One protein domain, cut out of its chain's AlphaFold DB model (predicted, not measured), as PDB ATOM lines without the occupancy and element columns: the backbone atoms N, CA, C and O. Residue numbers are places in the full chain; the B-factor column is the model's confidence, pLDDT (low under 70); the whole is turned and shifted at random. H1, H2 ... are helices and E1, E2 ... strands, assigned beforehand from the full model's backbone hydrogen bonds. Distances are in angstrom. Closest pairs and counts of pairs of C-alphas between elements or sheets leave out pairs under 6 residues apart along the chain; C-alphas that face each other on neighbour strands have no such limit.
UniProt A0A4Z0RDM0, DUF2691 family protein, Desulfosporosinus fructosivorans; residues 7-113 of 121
ATOM      1  N   LEU A   7      50.652 -22.978  35.970       81.06
ATOM      2  CA  LEU A   7      51.940 -22.305  35.952       81.06
ATOM      3  C   LEU A   7      52.335 -22.018  34.501       81.06
ATOM      4  O   LEU A   7      52.297 -22.921  33.661       81.06
ATOM      5  N   TYR A   8      52.743 -20.778  34.233       81.94
ATOM      6  CA  TYR A   8      53.238 -20.318  32.935       81.94
ATOM      7  C   TYR A   8      54.751 -20.077  33.026       81.94
ATOM      8  O   TYR A   8      55.163 -19.067  33.598       81.94
ATOM      9  N   PRO A   9      55.586 -20.998  32.518       78.12
ATOM     10  CA  PRO A   9      57.033 -20.814  32.489       78.12
ATOM     11  C   PRO A   9      57.439 -19.655  31.566       78.12
ATOM     12  O   PRO A   9      56.868 -19.493  30.487       78.12
ATOM     13  N   GLU A  10      58.466 -18.886  31.940       78.56
ATOM     14  CA  GLU A  10      58.969 -17.769  31.117       78.56
ATOM     15  C   GLU A  10      59.465 -18.214  29.732       78.56
ATOM     16  O   GLU A  10      59.385 -17.464  28.763       78.56
ATOM     17  N   ASN A  11      59.955 -19.450  29.625       80.50
ATOM     18  CA  ASN A  11      60.472 -20.015  28.381       80.50
ATOM     19  C   ASN A  11      59.372 -20.471  27.400       80.50
ATOM     20  O   ASN A  11      59.696 -20.968  26.322       80.50
ATOM     21  N   GLY A  12      58.090 -20.299  27.746       72.19
ATOM     22  CA  GLY A  12      56.959 -20.678  26.897       72.19
ATOM     23  C   GLY A  12      56.661 -22.179  26.871       72.19
ATOM     24  O   GLY A  12      55.891 -22.626  26.018       72.19
ATOM     25  N   ASP A  13      57.247 -22.955  27.788       77.38
ATOM     26  CA  ASP A  13      56.957 -24.380  27.932       77.38
ATOM     27  C   ASP A  13      55.482 -24.640  28.283       77.38
ATOM     28  O   ASP A  13      54.729 -23.768  28.727       77.38
ATOM     29  N   ILE A  14      55.072 -25.895  28.088       70.19
ATOM     30  CA  ILE A  14      53.715 -26.376  28.361       70.19
ATOM     31  C   ILE A  14      53.301 -26.000  29.791       70.19
ATOM     32  O   ILE A  14      54.063 -26.209  30.737       70.19
ATOM     33  N   LYS A  15      52.064 -25.499  29.936       71.81
ATOM     34  CA  LYS A  15      51.448 -25.199  31.235       71.81
ATOM     35  C   LYS A  15      51.637 -26.375  32.192       71.81
ATOM     36  O   LYS A  15      51.281 -27.506  31.863       71.81
ATOM     37  N   GLN A  16      52.168 -26.098  33.377       76.12
ATOM     38  CA  GLN A  16      52.349 -27.108  34.420       76.12
ATOM     39  C   GLN A  16      51.350 -26.881  35.550       76.12
ATOM     40  O   GLN A  16      50.930 -25.752  35.787       76.12
ATOM     41  N   ASN A  17      51.011 -27.940  36.279       82.81
ATOM     42  CA  ASN A  17      50.193 -27.830  37.485       82.81
ATOM     43  C   ASN A  17      51.100 -27.492  38.672       82.81
ATOM     44  O   ASN A  17      52.035 -28.243  38.977       82.81
ATOM     45  N   LEU A  18      50.842 -26.376  39.353       86.25
ATOM     46  CA  LEU A  18      51.624 -25.968  40.522       86.25
ATOM     47  C   LEU A  18      51.431 -26.924  41.711       86.25
ATOM     48  O   LEU A  18      52.382 -27.245  42.431       86.25
ATOM     49  N   PHE A  19      50.199 -27.374  41.924       87.25
ATOM     50  CA  PHE A  19      49.790 -28.194  43.060       87.25
ATOM     51  C   PHE A  19      49.668 -29.666  42.685       87.25
ATOM     52  O   PHE A  19      49.969 -30.532  43.512       87.25
ATOM     53  N   GLY A  20      49.218 -29.959  41.461       81.69
ATOM     54  CA  GLY A  20      49.066 -31.321  40.933       81.69
ATOM     55  C   GLY A  20      47.993 -32.169  41.633       81.69
ATOM     56  O   GLY A  20      47.770 -33.313  41.243       81.69
ATOM     57  N   VAL A  21      47.332 -31.633  42.663       81.81
ATOM     58  CA  VAL A  21      46.215 -32.241  43.396       81.81
ATOM     59  C   VAL A  21      45.254 -31.155  43.870       81.81
ATOM     60  O   VAL A  21      45.671 -30.049  44.197       81.81
ATOM     61  N   ASN A  22      43.975 -31.503  44.023       75.31
ATOM     62  CA  ASN A  22      42.925 -30.524  44.337       75.31
ATOM     63  C   ASN A  22      42.824 -30.150  45.825       75.31
ATOM     64  O   ASN A  22      42.000 -29.312  46.201       75.31
ATOM     65  N   VAL A  23      43.596 -30.827  46.682       82.75
ATOM     66  CA  VAL A  23      43.554 -30.707  48.142       82.75
ATOM     67  C   VAL A  23      44.951 -30.884  48.704       82.75
ATOM     68  O   VAL A  23      45.593 -31.915  48.500       82.75
ATOM     69  N   LEU A  24      45.384 -29.914  49.497       89.19
ATOM     70  CA  LEU A  24      46.692 -29.923  50.126       89.19
ATOM     71  C   LEU A  24      46.550 -29.706  51.629       89.19
ATOM     72  O   LEU A  24      45.819 -28.834  52.084       89.19
ATOM     73  N   SER A  25      47.307 -30.472  52.413       91.00
ATOM     74  CA  SER A  25      47.617 -30.068  53.789       91.00
ATOM     75  C   SER A  25      48.425 -28.767  53.764       91.00
ATOM     76  O   SER A  25      49.255 -28.615  52.861       91.00
ATOM     77  N   GLY A  26      48.324 -27.930  54.799       90.31
ATOM     78  CA  GLY A  26      49.100 -26.684  54.893       90.31
ATOM     79  C   GLY A  26      50.606 -26.863  54.652       90.31
ATOM     80  O   GLY A  26      51.209 -26.097  53.910       90.31
ATOM     81  N   LYS A  27      51.212 -27.949  55.161       92.38
ATOM     82  CA  LYS A  27      52.637 -28.263  54.928       92.38
ATOM     83  C   LYS A  27      52.975 -28.501  53.450       92.38
ATOM     84  O   LYS A  27      54.015 -28.054  52.977       92.38
ATOM     85  N   LYS A  28      52.120 -29.232  52.726       92.50
ATOM     86  CA  LYS A  28      52.305 -29.484  51.286       92.50
ATOM     87  C   LYS A  28      52.076 -28.210  50.476       92.50
ATOM     88  O   LYS A  28      52.880 -27.925  49.601       92.50
ATOM     89  N   PHE A  29      51.040 -27.440  50.816       92.12
ATOM     90  CA  PHE A  29      50.760 -26.150  50.189       92.12
ATOM     91  C   PHE A  29      51.954 -25.198  50.306       92.12
ATOM     92  O   PHE A  29      52.456 -24.733  49.286       92.12
ATOM     93  N   PHE A  30      52.484 -25.015  51.520       93.75
ATOM     94  CA  PHE A  30      53.669 -24.192  51.760       93.75
ATOM     95  C   PHE A  30      54.870 -24.647  50.918       93.75
ATOM     96  O   PHE A  30      55.510 -23.840  50.256       93.75
ATOM     97  N   LYS A  31      55.129 -25.960  50.853       93.75
ATOM     98  CA  LYS A  31      56.211 -26.503  50.019       93.75
ATOM     99  C   LYS A  31      56.038 -26.179  48.526       93.75
ATOM    100  O   LYS A  31      57.038 -25.941  47.859       93.75
ATOM    101  N   CYS A  32      54.812 -26.190  48.000       91.75
ATOM    102  CA  CYS A  32      54.544 -25.848  46.599       91.75
ATOM    103  C   CYS A  32      54.831 -24.368  46.314       91.75
ATOM    104  O   CYS A  32      55.594 -24.057  45.397       91.75
ATOM    105  N   ILE A  33      54.268 -23.465  47.127       91.88
ATOM    106  CA  ILE A  33      54.377 -22.014  46.901       91.88
ATOM    107  C   ILE A  33      55.761 -21.443  47.227       91.88
ATOM    108  O   ILE A  33      56.083 -20.354  46.781       91.88
ATOM    109  N   SER A  34      56.589 -22.167  47.986       93.75
ATOM    110  CA  SER A  34      57.956 -21.750  48.329       93.75
ATOM    111  C   SER A  34      59.040 -22.394  47.461       93.75
ATOM    112  O   SER A  34      60.221 -22.245  47.761       93.75
ATOM    113  N   ARG A  35      58.668 -23.159  46.427       91.56
ATOM    114  CA  ARG A  35      59.639 -23.841  45.557       91.56
ATOM    115  C   ARG A  35      60.410 -22.872  44.654       91.56
ATOM    116  O   ARG A  35      61.551 -23.176  44.328       91.56
ATOM    117  N   ASP A  36      59.789 -21.769  44.255       89.94
ATOM    118  CA  ASP A  36      60.352 -20.801  43.313       89.94
ATOM    119  C   ASP A  36      59.735 -19.408  43.533       89.94
ATOM    120  O   ASP A  36      58.856 -19.237  44.384       89.94
ATOM    121  N   SER A  37      60.184 -18.417  42.767       88.75
ATOM    122  CA  SER A  37      59.533 -17.117  42.646       88.75
ATOM    123  C   SER A  37      58.396 -17.189  41.629       88.75
ATOM    124  O   SER A  37      58.591 -17.564  40.477       88.75
ATOM    125  N   TYR A  38      57.191 -16.811  42.058       87.19
ATOM    126  CA  TYR A  38      55.991 -16.861  41.229       87.19
ATOM    127  C   TYR A  38      55.383 -15.474  41.069       87.19
ATOM    128  O   TYR A  38      55.307 -14.708  42.031       87.19
ATOM    129  N   TYR A  39      54.877 -15.195  39.872       87.75
ATOM    130  CA  TYR A  39      53.971 -14.080  39.636       87.75
ATOM    131  C   TYR A  39      52.528 -14.591  39.685       87.75
ATOM    132  O   TYR A  39      52.145 -15.475  38.916       87.75
ATOM    133  N   MET A  40      51.735 -14.078  40.625       88.19
ATOM    134  CA  MET A  40      50.360 -14.522  40.849       88.19
ATOM    135  C   MET A  40      49.392 -13.630  40.073       88.19
ATOM    136  O   MET A  40      49.330 -12.439  40.344       88.19
ATOM    137  N   ILE A  41      48.623 -14.216  39.150       87.88
ATOM    138  CA  ILE A  41      47.612 -13.487  38.366       87.88
ATOM    139  C   ILE A  41      46.244 -13.593  39.049       87.88
ATOM    140  O   ILE A  41      45.700 -12.592  39.516       87.88
ATOM    141  N   PHE A  42      45.741 -14.826  39.175       89.06
ATOM    142  CA  PHE A  42      44.492 -15.151  39.857       89.06
ATOM    143  C   PHE A  42      44.733 -16.224  40.908       89.06
ATOM    144  O   PHE A  42      45.466 -17.188  40.672       89.06
ATOM    145  N   ALA A  43      44.102 -16.069  42.065       89.62
ATOM    146  CA  ALA A  43      44.067 -17.107  43.081       89.62
ATOM    147  C   ALA A  43      42.727 -17.076  43.805       89.62
ATOM    148  O   ALA A  43      42.251 -16.014  44.192       89.62
ATOM    149  N   ASP A  44      42.161 -18.254  44.037       90.69
ATOM    150  CA  ASP A  44      41.041 -18.455  44.946       90.69
ATOM    151  C   ASP A  44      41.368 -19.656  45.840       90.69
ATOM    152  O   ASP A  44      41.356 -20.816  45.414       90.69
ATOM    153  N   ILE A  45      41.754 -19.365  47.082       90.94
ATOM    154  CA  ILE A  45      42.259 -20.343  48.041       90.94
ATOM    155  C   ILE A  45      41.392 -20.296  49.293       90.94
ATOM    156  O   ILE A  45      41.266 -19.268  49.954       90.94
ATOM    157  N   LYS A  46      40.835 -21.451  49.655       92.44
ATOM    158  CA  LYS A  46      39.961 -21.622  50.819       92.44
ATOM    159  C   LYS A  46      40.538 -22.709  51.731       92.44
ATOM    160  O   LYS A  46      40.820 -23.819  51.268       92.44
ATOM    161  N   ALA A  47      40.753 -22.386  53.004       93.38
ATOM    162  CA  ALA A  47      41.350 -23.283  53.993       93.38
ATOM    163  C   ALA A  47      40.289 -23.852  54.938       93.38
ATOM    164  O   ALA A  47      39.435 -23.124  55.438       93.38
ATOM    165  N   TYR A  48      40.375 -25.155  55.202       93.69
ATOM    166  CA  TYR A  48      39.422 -25.888  56.033       93.69
ATOM    167  C   TYR A  48      40.172 -26.780  57.029       93.69
ATOM    168  O   TYR A  48      41.238 -27.309  56.673       93.69
ATOM    169  N   PRO A  49      39.598 -27.052  58.214       92.19
ATOM    170  CA  PRO A  49      40.150 -28.023  59.140       92.19
ATOM    171  C   PRO A  49      40.209 -29.419  58.510       92.19
ATOM    172  O   PRO A  49      39.374 -29.810  57.686       92.19
ATOM    173  N   ILE A  50      41.198 -30.212  58.921       87.19
ATOM    174  CA  ILE A  50      41.366 -31.579  58.416       87.19
ATOM    175  C   ILE A  50      40.123 -32.409  58.768       87.19
ATOM    176  O   ILE A  50      39.672 -32.417  59.909       87.19
ATOM    177  N   GLY A  51      39.576 -33.115  57.774       84.50
ATOM    178  CA  GLY A  51      38.423 -34.003  57.949       84.50
ATOM    179  C   GLY A  51      37.054 -33.316  57.931       84.50
ATOM    180  O   GLY A  51      36.052 -34.017  58.002       84.50
ATOM    181  N   ASN A  52      36.991 -31.987  57.805       86.06
ATOM    182  CA  ASN A  52      35.717 -31.277  57.681       86.06
ATOM    183  C   ASN A  52      35.183 -31.299  56.244       86.06
ATOM    184  O   ASN A  52      35.948 -31.329  55.271       86.06
ATOM    185  N   GLU A  53      33.856 -31.261  56.128       82.75
ATOM    186  CA  GLU A  53      33.174 -31.075  54.851       82.75
ATOM    187  C   GLU A  53      33.485 -29.688  54.286       82.75
ATOM    188  O   GLU A  53      33.604 -28.705  55.021       82.75
ATOM    189  N   ARG A  54      33.641 -29.622  52.965       85.62
ATOM    190  CA  ARG A  54      33.940 -28.385  52.250       85.62
ATOM    191  C   ARG A  54      32.681 -27.921  51.552       85.62
ATOM    192  O   ARG A  54      32.311 -28.485  50.527       85.62
ATOM    193  N   ALA A  55      32.061 -26.892  52.110       86.00
ATOM    194  CA  ALA A  55      30.971 -26.197  51.452       86.00
ATOM    195  C   ALA A  55      31.503 -25.334  50.300       86.00
ATOM    196  O   ALA A  55      32.622 -24.806  50.357       86.00
ATOM    197  N   GLU A  56      30.682 -25.192  49.265       87.81
ATOM    198  CA  GLU A  56      30.854 -24.139  48.272       87.81
ATOM    199  C   GLU A  56      30.609 -22.785  48.953       87.81
ATOM    200  O   GLU A  56      29.655 -22.640  49.711       87.81
ATOM    201  N   ILE A  57      31.491 -21.813  48.723       90.69
ATOM    202  CA  ILE A  57      31.414 -20.485  49.340       90.69
ATOM    203  C   ILE A  57      31.352 -19.470  48.207       90.69
ATOM    204  O   ILE A  57      32.348 -19.291  47.501       90.69
ATOM    205  N   LYS A  58      30.187 -18.843  48.026       89.88
ATOM    206  CA  LYS A  58      29.928 -17.822  46.998       89.88
ATOM    207  C   LYS A  58      29.780 -16.435  47.598       89.88
ATOM    208  O   LYS A  58      30.035 -15.458  46.900       89.88
ATOM    209  N   THR A  59      29.386 -16.348  48.861       91.56
ATOM    210  CA  THR A  59      29.118 -15.103  49.585       91.56
ATOM    211  C   THR A  59      29.898 -15.039  50.896       91.56
ATOM    212  O   THR A  59      30.477 -16.033  51.353       91.56
ATOM    213  N   PHE A  60      29.917 -13.858  51.513       91.81
ATOM    214  CA  PHE A  60      30.482 -13.690  52.848       91.81
ATOM    215  C   PHE A  60      29.686 -14.471  53.905       91.81
ATOM    216  O   PHE A  60      30.276 -15.064  54.807       91.81
ATOM    217  N   GLU A  61      28.366 -14.534  53.764       91.94
ATOM    218  CA  GLU A  61      27.473 -15.314  54.619       91.94
ATOM    219  C   GLU A  61      27.796 -16.813  54.534       91.94
ATOM    220  O   GLU A  61      28.012 -17.438  55.574       91.94
ATOM    221  N   ASP A  62      27.985 -17.365  53.327       93.38
ATOM    222  CA  ASP A  62      28.417 -18.764  53.159       93.38
ATOM    223  C   ASP A  62      29.749 -19.017  53.883       93.38
ATOM    224  O   ASP A  62      29.956 -20.055  54.517       93.38
ATOM    225  N   PHE A  63      30.681 -18.058  53.808       93.69
ATOM    226  CA  PHE A  63      31.945 -18.160  54.526       93.69
ATOM    227  C   PHE A  63      31.714 -18.223  56.032       93.69
ATOM    228  O   PHE A  63      32.249 -19.134  56.668       93.69
ATOM    229  N   LEU A  64      30.914 -17.317  56.601       92.88
ATOM    230  CA  LEU A  64      30.614 -17.286  58.034       92.88
ATOM    231  C   LEU A  64      29.965 -18.583  58.528       92.88
ATOM    232  O   LEU A  64      30.382 -19.092  59.572       92.88
ATOM    233  N   GLU A  65      29.031 -19.147  57.766       93.75
ATOM    234  CA  GLU A  65      28.284 -20.358  58.131       93.75
ATOM    235  C   GLU A  65      29.073 -21.660  57.902       93.75
ATOM    236  O   GLU A  65      28.816 -22.670  58.557       93.75
ATOM    237  N   SER A  66      30.069 -21.653  57.012       94.69
ATOM    238  CA  SER A  66      30.864 -22.846  56.690       94.69
ATOM    239  C   SER A  66      31.929 -23.211  57.739       94.69
ATOM    240  O   SER A  66      32.301 -22.427  58.611       94.69
ATOM    241  N   SER A  67      32.535 -24.390  57.591       95.12
ATOM    242  CA  SER A  67      33.743 -24.798  58.329       95.12
ATOM    243  C   SER A  67      35.036 -24.130  57.824       95.12
ATOM    244  O   SER A  67      36.107 -24.400  58.361       95.12
ATOM    245  N   CYS A  68      34.971 -23.289  56.784       95.06
ATOM    246  CA  CYS A  68      36.139 -22.603  56.237       95.06
ATOM    247  C   CYS A  68      36.716 -21.625  57.262       95.06
ATOM    248  O   CYS A  68      35.994 -20.819  57.848       95.06
ATOM    249  N   GLU A  69      38.027 -21.682  57.465       95.44
ATOM    250  CA  GLU A  69      38.729 -20.838  58.432       95.44
ATOM    251  C   GLU A  69      39.281 -19.576  57.774       95.44
ATOM    252  O   GLU A  69      39.330 -18.517  58.408       95.44
ATOM    253  N   MET A  70      39.697 -19.688  56.507       95.06
ATOM    254  CA  MET A  70      40.393 -18.628  55.782       95.06
ATOM    255  C   MET A  70      40.044 -18.640  54.294       95.06
ATOM    256  O   MET A  70      39.992 -19.702  53.671       95.06
ATOM    257  N   VAL A  71      39.891 -17.450  53.717       94.69
ATOM    258  CA  VAL A  71      39.739 -17.231  52.274       94.69
ATOM    259  C   VAL A  71      40.811 -16.245  51.826       94.69
ATOM    260  O   VAL A  71      40.990 -15.195  52.440       94.69
ATOM    261  N   PHE A  72      41.525 -16.584  50.763       94.06
ATOM    262  CA  PHE A  72      42.480 -15.716  50.092       94.06
ATOM    263  C   PHE A  72      42.098 -15.632  48.620       94.06
ATOM    264  O   PHE A  72      42.016 -16.658  47.943       94.06
ATOM    265  N   MET A  73      41.874 -14.415  48.141       93.06
ATOM    266  CA  MET A  73      41.560 -14.137  46.748       93.06
ATOM    267  C   MET A  73      42.552 -13.133  46.179       93.06
ATOM    268  O   MET A  73      42.911 -12.160  46.843       93.06
ATOM    269  N   CYS A  74      42.974 -13.374  44.945       92.00
ATOM    270  CA  CYS A  74      43.764 -12.458  44.141       92.00
ATOM    271  C   CYS A  74      43.115 -12.320  42.766       92.00
ATOM    272  O   CYS A  74      42.873 -13.331  42.106       92.00
ATOM    273  N   THR A  75      42.908 -11.078  42.335       90.25
ATOM    274  CA  THR A  75      42.437 -10.705  40.998       90.25
ATOM    275  C   THR A  75      43.412  -9.693  40.395       90.25
ATOM    276  O   THR A  75      43.846  -8.755  41.072       90.25
ATOM    277  N   ASP A  76      43.781  -9.901  39.130       87.88
ATOM    278  CA  ASP A  76      44.695  -9.044  38.361       87.88
ATOM    279  C   ASP A  76      46.031  -8.741  39.061       87.88
ATOM    280  O   ASP A  76      46.628  -7.684  38.871       87.88
ATOM    281  N   SER A  77      46.545  -9.678  39.862       86.69
ATOM    282  CA  SER A  77      47.814  -9.565  40.617       86.69
ATOM    283  C   SER A  77      47.884  -8.467  41.693       86.69
ATOM    284  O   SER A  77      48.844  -8.440  42.461       86.69
ATOM    285  N   ILE A  78      46.906  -7.558  41.764       88.75
ATOM    286  CA  ILE A  78      46.965  -6.354  42.614       88.75
ATOM    287  C   ILE A  78      45.801  -6.246  43.600       88.75
ATOM    288  O   ILE A  78      45.932  -5.584  44.630       88.75
ATOM    289  N   PHE A  79      44.666  -6.886  43.312       90.50
ATOM    290  CA  PHE A  79      43.508  -6.874  44.200       90.50
ATOM    291  C   PHE A  79      43.525  -8.131  45.054       90.50
ATOM    292  O   PHE A  79      43.125  -9.204  44.607       90.50
ATOM    293  N   ILE A  80      44.023  -7.980  46.282       93.00
ATOM    294  CA  ILE A  80      44.105  -9.063  47.259       93.00
ATOM    295  C   ILE A  80      43.025  -8.862  48.316       93.00
ATOM    296  O   ILE A  80      42.974  -7.829  48.985       93.00
ATOM    297  N   GLU A  81      42.195  -9.880  48.504       94.19
ATOM    298  CA  GLU A  81      41.211  -9.941  49.576       94.19
ATOM    299  C   GLU A  81      41.544 -11.136  50.477       94.19
ATOM    300  O   GLU A  81      41.702 -12.269  50.017       94.19
ATOM    301  N   PHE A  82      41.675 -10.883  51.779       95.75
ATOM    302  CA  PHE A  82      42.000 -11.904  52.769       95.75
ATOM    303  C   PHE A  82      40.994 -11.873  53.913       95.75
ATOM    304  O   PHE A  82      40.833 -10.859  54.595       95.75
ATOM    305  N   TYR A  83      40.354 -13.012  54.149       95.69
ATOM    306  CA  TYR A  83      39.366 -13.206  55.198       95.69
ATOM    307  C   TYR A  83      39.821 -14.325  56.123       95.69
ATOM    308  O   TYR A  83      40.343 -15.350  55.687       95.69
ATOM    309  N   SER A  84      39.591 -14.140  57.416       96.00
ATOM    310  CA  SER A  84      39.867 -15.140  58.439       96.00
ATOM    311  C   SER A  84      38.868 -14.976  59.574       96.00
ATOM    312  O   SER A  84      38.558 -13.851  59.974       96.00
ATOM    313  N   LYS A  85      38.387 -16.101  60.110       95.56
ATOM    314  CA  LYS A  85      37.547 -16.114  61.319       95.56
ATOM    315  C   LYS A  85      38.361 -15.876  62.595       95.56
ATOM    316  O   LYS A  85      37.799 -15.507  63.621       95.56
ATOM    317  N   ASP A  86      39.682 -16.045  62.530       96.50
ATOM    318  CA  ASP A  86      40.601 -15.732  63.624       96.50
ATOM    319  C   ASP A  86      41.181 -14.318  63.462       96.50
ATOM    320  O   ASP A  86      41.934 -14.030  62.522       96.50
ATOM    321  N   ARG A  87      40.865 -13.443  64.426       95.19
ATOM    322  CA  ARG A  87      41.367 -12.067  64.494       95.19
ATOM    323  C   ARG A  87      42.892 -11.995  64.605       95.19
ATOM    324  O   ARG A  87      43.494 -11.115  63.999       95.19
ATOM    325  N   LYS A  88      43.533 -12.922  65.322       97.62
ATOM    326  CA  LYS A  88      44.997 -12.935  65.482       97.62
ATOM    327  C   LYS A  88      45.698 -13.188  64.151       97.62
ATOM    328  O   LYS A  88      46.752 -12.611  63.892       97.62
ATOM    329  N   VAL A  89      45.109 -14.032  63.304       96.69
ATOM    330  CA  VAL A  89      45.604 -14.283  61.946       96.69
ATOM    331  C   VAL A  89      45.458 -13.027  61.088       96.69
ATOM    332  O   VAL A  89      46.425 -12.648  60.431       96.69
ATOM    333  N   LEU A  90      44.305 -12.345  61.144       96.81
ATOM    334  CA  LEU A  90      44.103 -11.072  60.437       96.81
ATOM    335  C   LEU A  90      45.148 -10.026  60.846       96.81
ATOM    336  O   LEU A  90      45.789  -9.438  59.981       96.81
ATOM    337  N   ASP A  91      45.364  -9.839  62.149       97.38
ATOM    338  CA  ASP A  91      46.333  -8.867  62.667       97.38
ATOM    339  C   ASP A  91      47.769  -9.216  62.265       97.38
ATOM    340  O   ASP A  91      48.556  -8.336  61.915       97.38
ATOM    341  N   LYS A  92      48.121 -10.506  62.247       97.75
ATOM    342  CA  LYS A  92      49.436 -10.955  61.780       97.75
ATOM    343  C   LYS A  92      49.648 -10.664  60.294       97.75
ATOM    344  O   LYS A  92      50.725 -10.200  59.930       97.75
ATOM    345  N   VAL A  93      48.652 -10.936  59.449       96.94
ATOM    346  CA  VAL A  93      48.732 -10.656  58.006       96.94
ATOM    347  C   VAL A  93      48.799  -9.154  57.757       96.94
ATOM    348  O   VAL A  93      49.695  -8.713  57.047       96.94
ATOM    349  N   TYR A  94      47.939  -8.368  58.408       97.19
ATOM    350  CA  TYR A  94      47.948  -6.909  58.312       97.19
ATOM    351  C   TYR A  94      49.322  -6.329  58.664       97.19
ATOM    352  O   TYR A  94      49.923  -5.628  57.854       97.19
ATOM    353  N   ASN A  95      49.866  -6.689  59.830       97.44
ATOM    354  CA  ASN A  95      51.177  -6.209  60.264       97.44
ATOM    355  C   ASN A  95      52.305  -6.663  59.329       97.44
ATOM    356  O   ASN A  95      53.251  -5.910  59.118       97.44
ATOM    357  N   ASN A  96      52.210  -7.863  58.745       97.12
ATOM    358  CA  ASN A  96      53.169  -8.317  57.742       97.12
ATOM    359  C   ASN A  96      53.089  -7.482  56.456       97.12
ATOM    360  O   ASN A  96      54.126  -7.126  55.912       97.12
ATOM    361  N   CYS A  97      51.888  -7.138  55.987       96.38
ATOM    362  CA  CYS A  97      51.717  -6.264  54.827       96.38
ATOM    363  C   CYS A  97      52.289  -4.865  55.096       96.38
ATOM    364  O   CYS A  97      53.069  -4.369  54.292       96.38
ATOM    365  N   ILE A  98      51.978  -4.267  56.253       96.88
ATOM    366  CA  ILE A  98      52.541  -2.967  56.648       96.88
ATOM    367  C   ILE A  98      54.069  -3.034  56.766       96.88
ATOM    368  O   ILE A  98      54.758  -2.157  56.264       96.88
ATOM    369  N   GLY A  99      54.611  -4.085  57.386       97.62
ATOM    370  CA  GLY A  99      56.057  -4.262  57.550       97.62
ATOM    371  C   GLY A  99      56.826  -4.566  56.258       97.62
ATOM    372  O   GLY A  99      58.051  -4.536  56.283       97.62
ATOM    373  N   ASN A 100      56.131  -4.868  55.157       96.06
ATOM    374  CA  ASN A 100      56.705  -5.046  53.819       96.06
ATOM    375  C   ASN A 100      56.246  -3.935  52.852       96.06
ATOM    376  O   ASN A 100      56.231  -4.149  51.642       96.06
ATOM    377  N   ASP A 101      55.827  -2.781  53.383       96.25
ATOM    378  CA  ASP A 101      55.481  -1.571  52.624       96.25
ATOM    379  C   ASP A 101      54.367  -1.756  51.574       96.25
ATOM    380  O   ASP A 101      54.318  -1.061  50.559       96.25
ATOM    381  N   PHE A 102      53.430  -2.679  51.816       94.06
ATOM    382  CA  PHE A 102      52.253  -2.819  50.960       94.06
ATOM    383  C   PHE A 102      51.362  -1.579  51.075       94.06
ATOM    384  O   PHE A 102      51.030  -1.114  52.169       94.06
ATOM    385  N   GLU A 103      50.904  -1.075  49.934       92.62
ATOM    386  CA  GLU A 103      50.017   0.081  49.885       92.62
ATOM    387  C   GLU A 103      48.548  -0.301  50.125       92.62
ATOM    388  O   GLU A 103      48.102  -1.401  49.804       92.62
ATOM    389  N   LYS A 104      47.757   0.653  50.640       94.31
ATOM    390  CA  LYS A 104      46.281   0.575  50.733       94.31
ATOM    391  C   LYS A 104      45.741  -0.643  51.503       94.31
ATOM    392  O   LYS A 104      44.611  -1.074  51.277       94.31
ATOM    393  N   VAL A 105      46.510  -1.154  52.464       96.25
ATOM    394  CA  VAL A 105      46.090  -2.241  53.354       96.25
ATOM    395  C   VAL A 105      45.049  -1.717  54.346       96.25
ATOM    396  O   VAL A 105      45.344  -0.865  55.185       96.25
ATOM    397  N   VAL A 106      43.820  -2.230  54.269       95.75
ATOM    398  CA  VAL A 106      42.698  -1.778  55.104       95.75
ATOM    399  C   VAL A 106      41.931  -2.954  55.696       95.75
ATOM    400  O   VAL A 106      41.708  -3.963  55.032       95.75
ATOM    401  N   TYR A 107      41.467  -2.801  56.937       94.75
ATOM    402  CA  TYR A 107      40.432  -3.682  57.469       94.75
ATOM    403  C   TYR A 107      39.083  -3.327  56.853       94.75
ATOM    404  O   TYR A 107      38.750  -2.153  56.690       94.75
ATOM    405  N   LYS A 108      38.293  -4.360  56.572       93.00
ATOM    406  CA  LYS A 108      36.892  -4.242  56.182       93.00
ATOM    407  C   LYS A 108      36.017  -4.844  57.270       93.00
ATOM    408  O   LYS A 108      36.363  -5.867  57.863       93.00
ATOM    409  N   THR A 109      34.907  -4.185  57.559       91.56
ATOM    410  CA  THR A 109      33.865  -4.718  58.432       91.56
ATOM    411  C   THR A 109      32.994  -5.707  57.663       91.56
ATOM    412  O   THR A 109      32.984  -5.709  56.435       91.56
ATOM    413  N   ALA A 110      32.218  -6.522  58.379       88.25
ATOM    414  CA  ALA A 110      31.225  -7.405  57.763       88.25
ATOM    415  C   ALA A 110      30.242  -6.639  56.854       88.25
ATOM    416  O   ALA A 110      29.907  -7.104  55.771       88.25
ATOM    417  N   ALA A 111      29.831  -5.434  57.265       89.38
ATOM    418  CA  ALA A 111      28.926  -4.594  56.486       89.38
ATOM    419  C   ALA A 111      29.550  -4.101  55.170       89.38
ATOM    420  O   ALA A 111      28.835  -3.928  54.188       89.38
ATOM    421  N   ASP A 112      30.872  -3.916  55.126       89.94
ATOM    422  CA  ASP A 112      31.570  -3.501  53.905       89.94
ATOM    423  C   ASP A 112      31.614  -4.612  52.842       89.94
ATOM    424  O   ASP A 112      31.881  -4.326  51.675       89.94
ATOM    425  N   VAL A 113      31.409  -5.876  53.238       88.69
ATOM    426  CA  VAL A 113      31.670  -7.057  52.393       88.69
ATOM    427  C   VAL A 113      30.465  -7.981  52.216       88.69
ATOM    428  O   VAL A 113      30.551  -8.913  51.427       88.69
TER     429      VAL A 113
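AT A GLANCE: This is residues 7 to 113 of the 121 residues of the protein "DUF2691 family protein" of Desulfosporosinus fructosivorans (UniProt A0A4Z0RDM0). A small three-stranded antiparallel sheet, order E1, E2, E3, makes the middle of the domain; the helices H2 and H3 only graze it, while H1 and H4 are not on it, and H4 has the element centre farthest from the mean of the C-alphas, at 18.8 A. Residues 7 to 25, with no named element, lie 13 to 27 A from the mean of the C-alphas. The printed part has 107 residues with four named helices and three named strands, in the order H1, E1, H2, E2, E3, H3, H4; its class is mixed, with under half of the residues in named elements. It is only just compact, close to loose, with a radius of gyration of the C-alphas of 15.4 A and spans of 45 by 37 by 23 A.

IN THESE COORDINATES: Strand E1 is residues 43 to 47, E2 is residues 70 to 75 and E3 is residues 79 to 84; E2 and E3 are each 16.9 A long. Helix H3, residues 87 to 99, is 18.0 A long and begins at C-alpha 87 (41.367, -12.067, 64.494). H1 is residues 26 to 33, from C-alpha 26 (49.100, -26.684, 54.893), H2 residues 60 to 65, and H4 residues 110 to 113.

HOW THE PARTS SIT: E1 and E2 are antiparallel, with N 45 and O 72 2.9 A apart, within hydrogen-bond range. E2 and E3 form a hairpin, with N 83 and O 71 at 2.8 A. H3 grazes the sheet with residues 89 to 94; the closest C-alphas of E3 and H3, Ser 84 and Leu 90, are 6.2 A apart. H2 grazes it with residues 60 to 64. H2 and H4 are close but not clearly touching, the C-alphas of Phe 60 and Val 113 being closest at 6.8 A. H1 and H3 are apart. In H1, H2 and H3 every O i to N i+4 pair is within hydrogen-bond range; H4 is too short for one.

THE WHOLE: The C-alphas of Asn 11 and Ala 111, the two farthest apart, are 45.0 A apart. The printed part has no cut, and E1 to H2 is a long link of 12 residues. The mean pLDDT of the printed part is 90.3, and no printed residue is under 70.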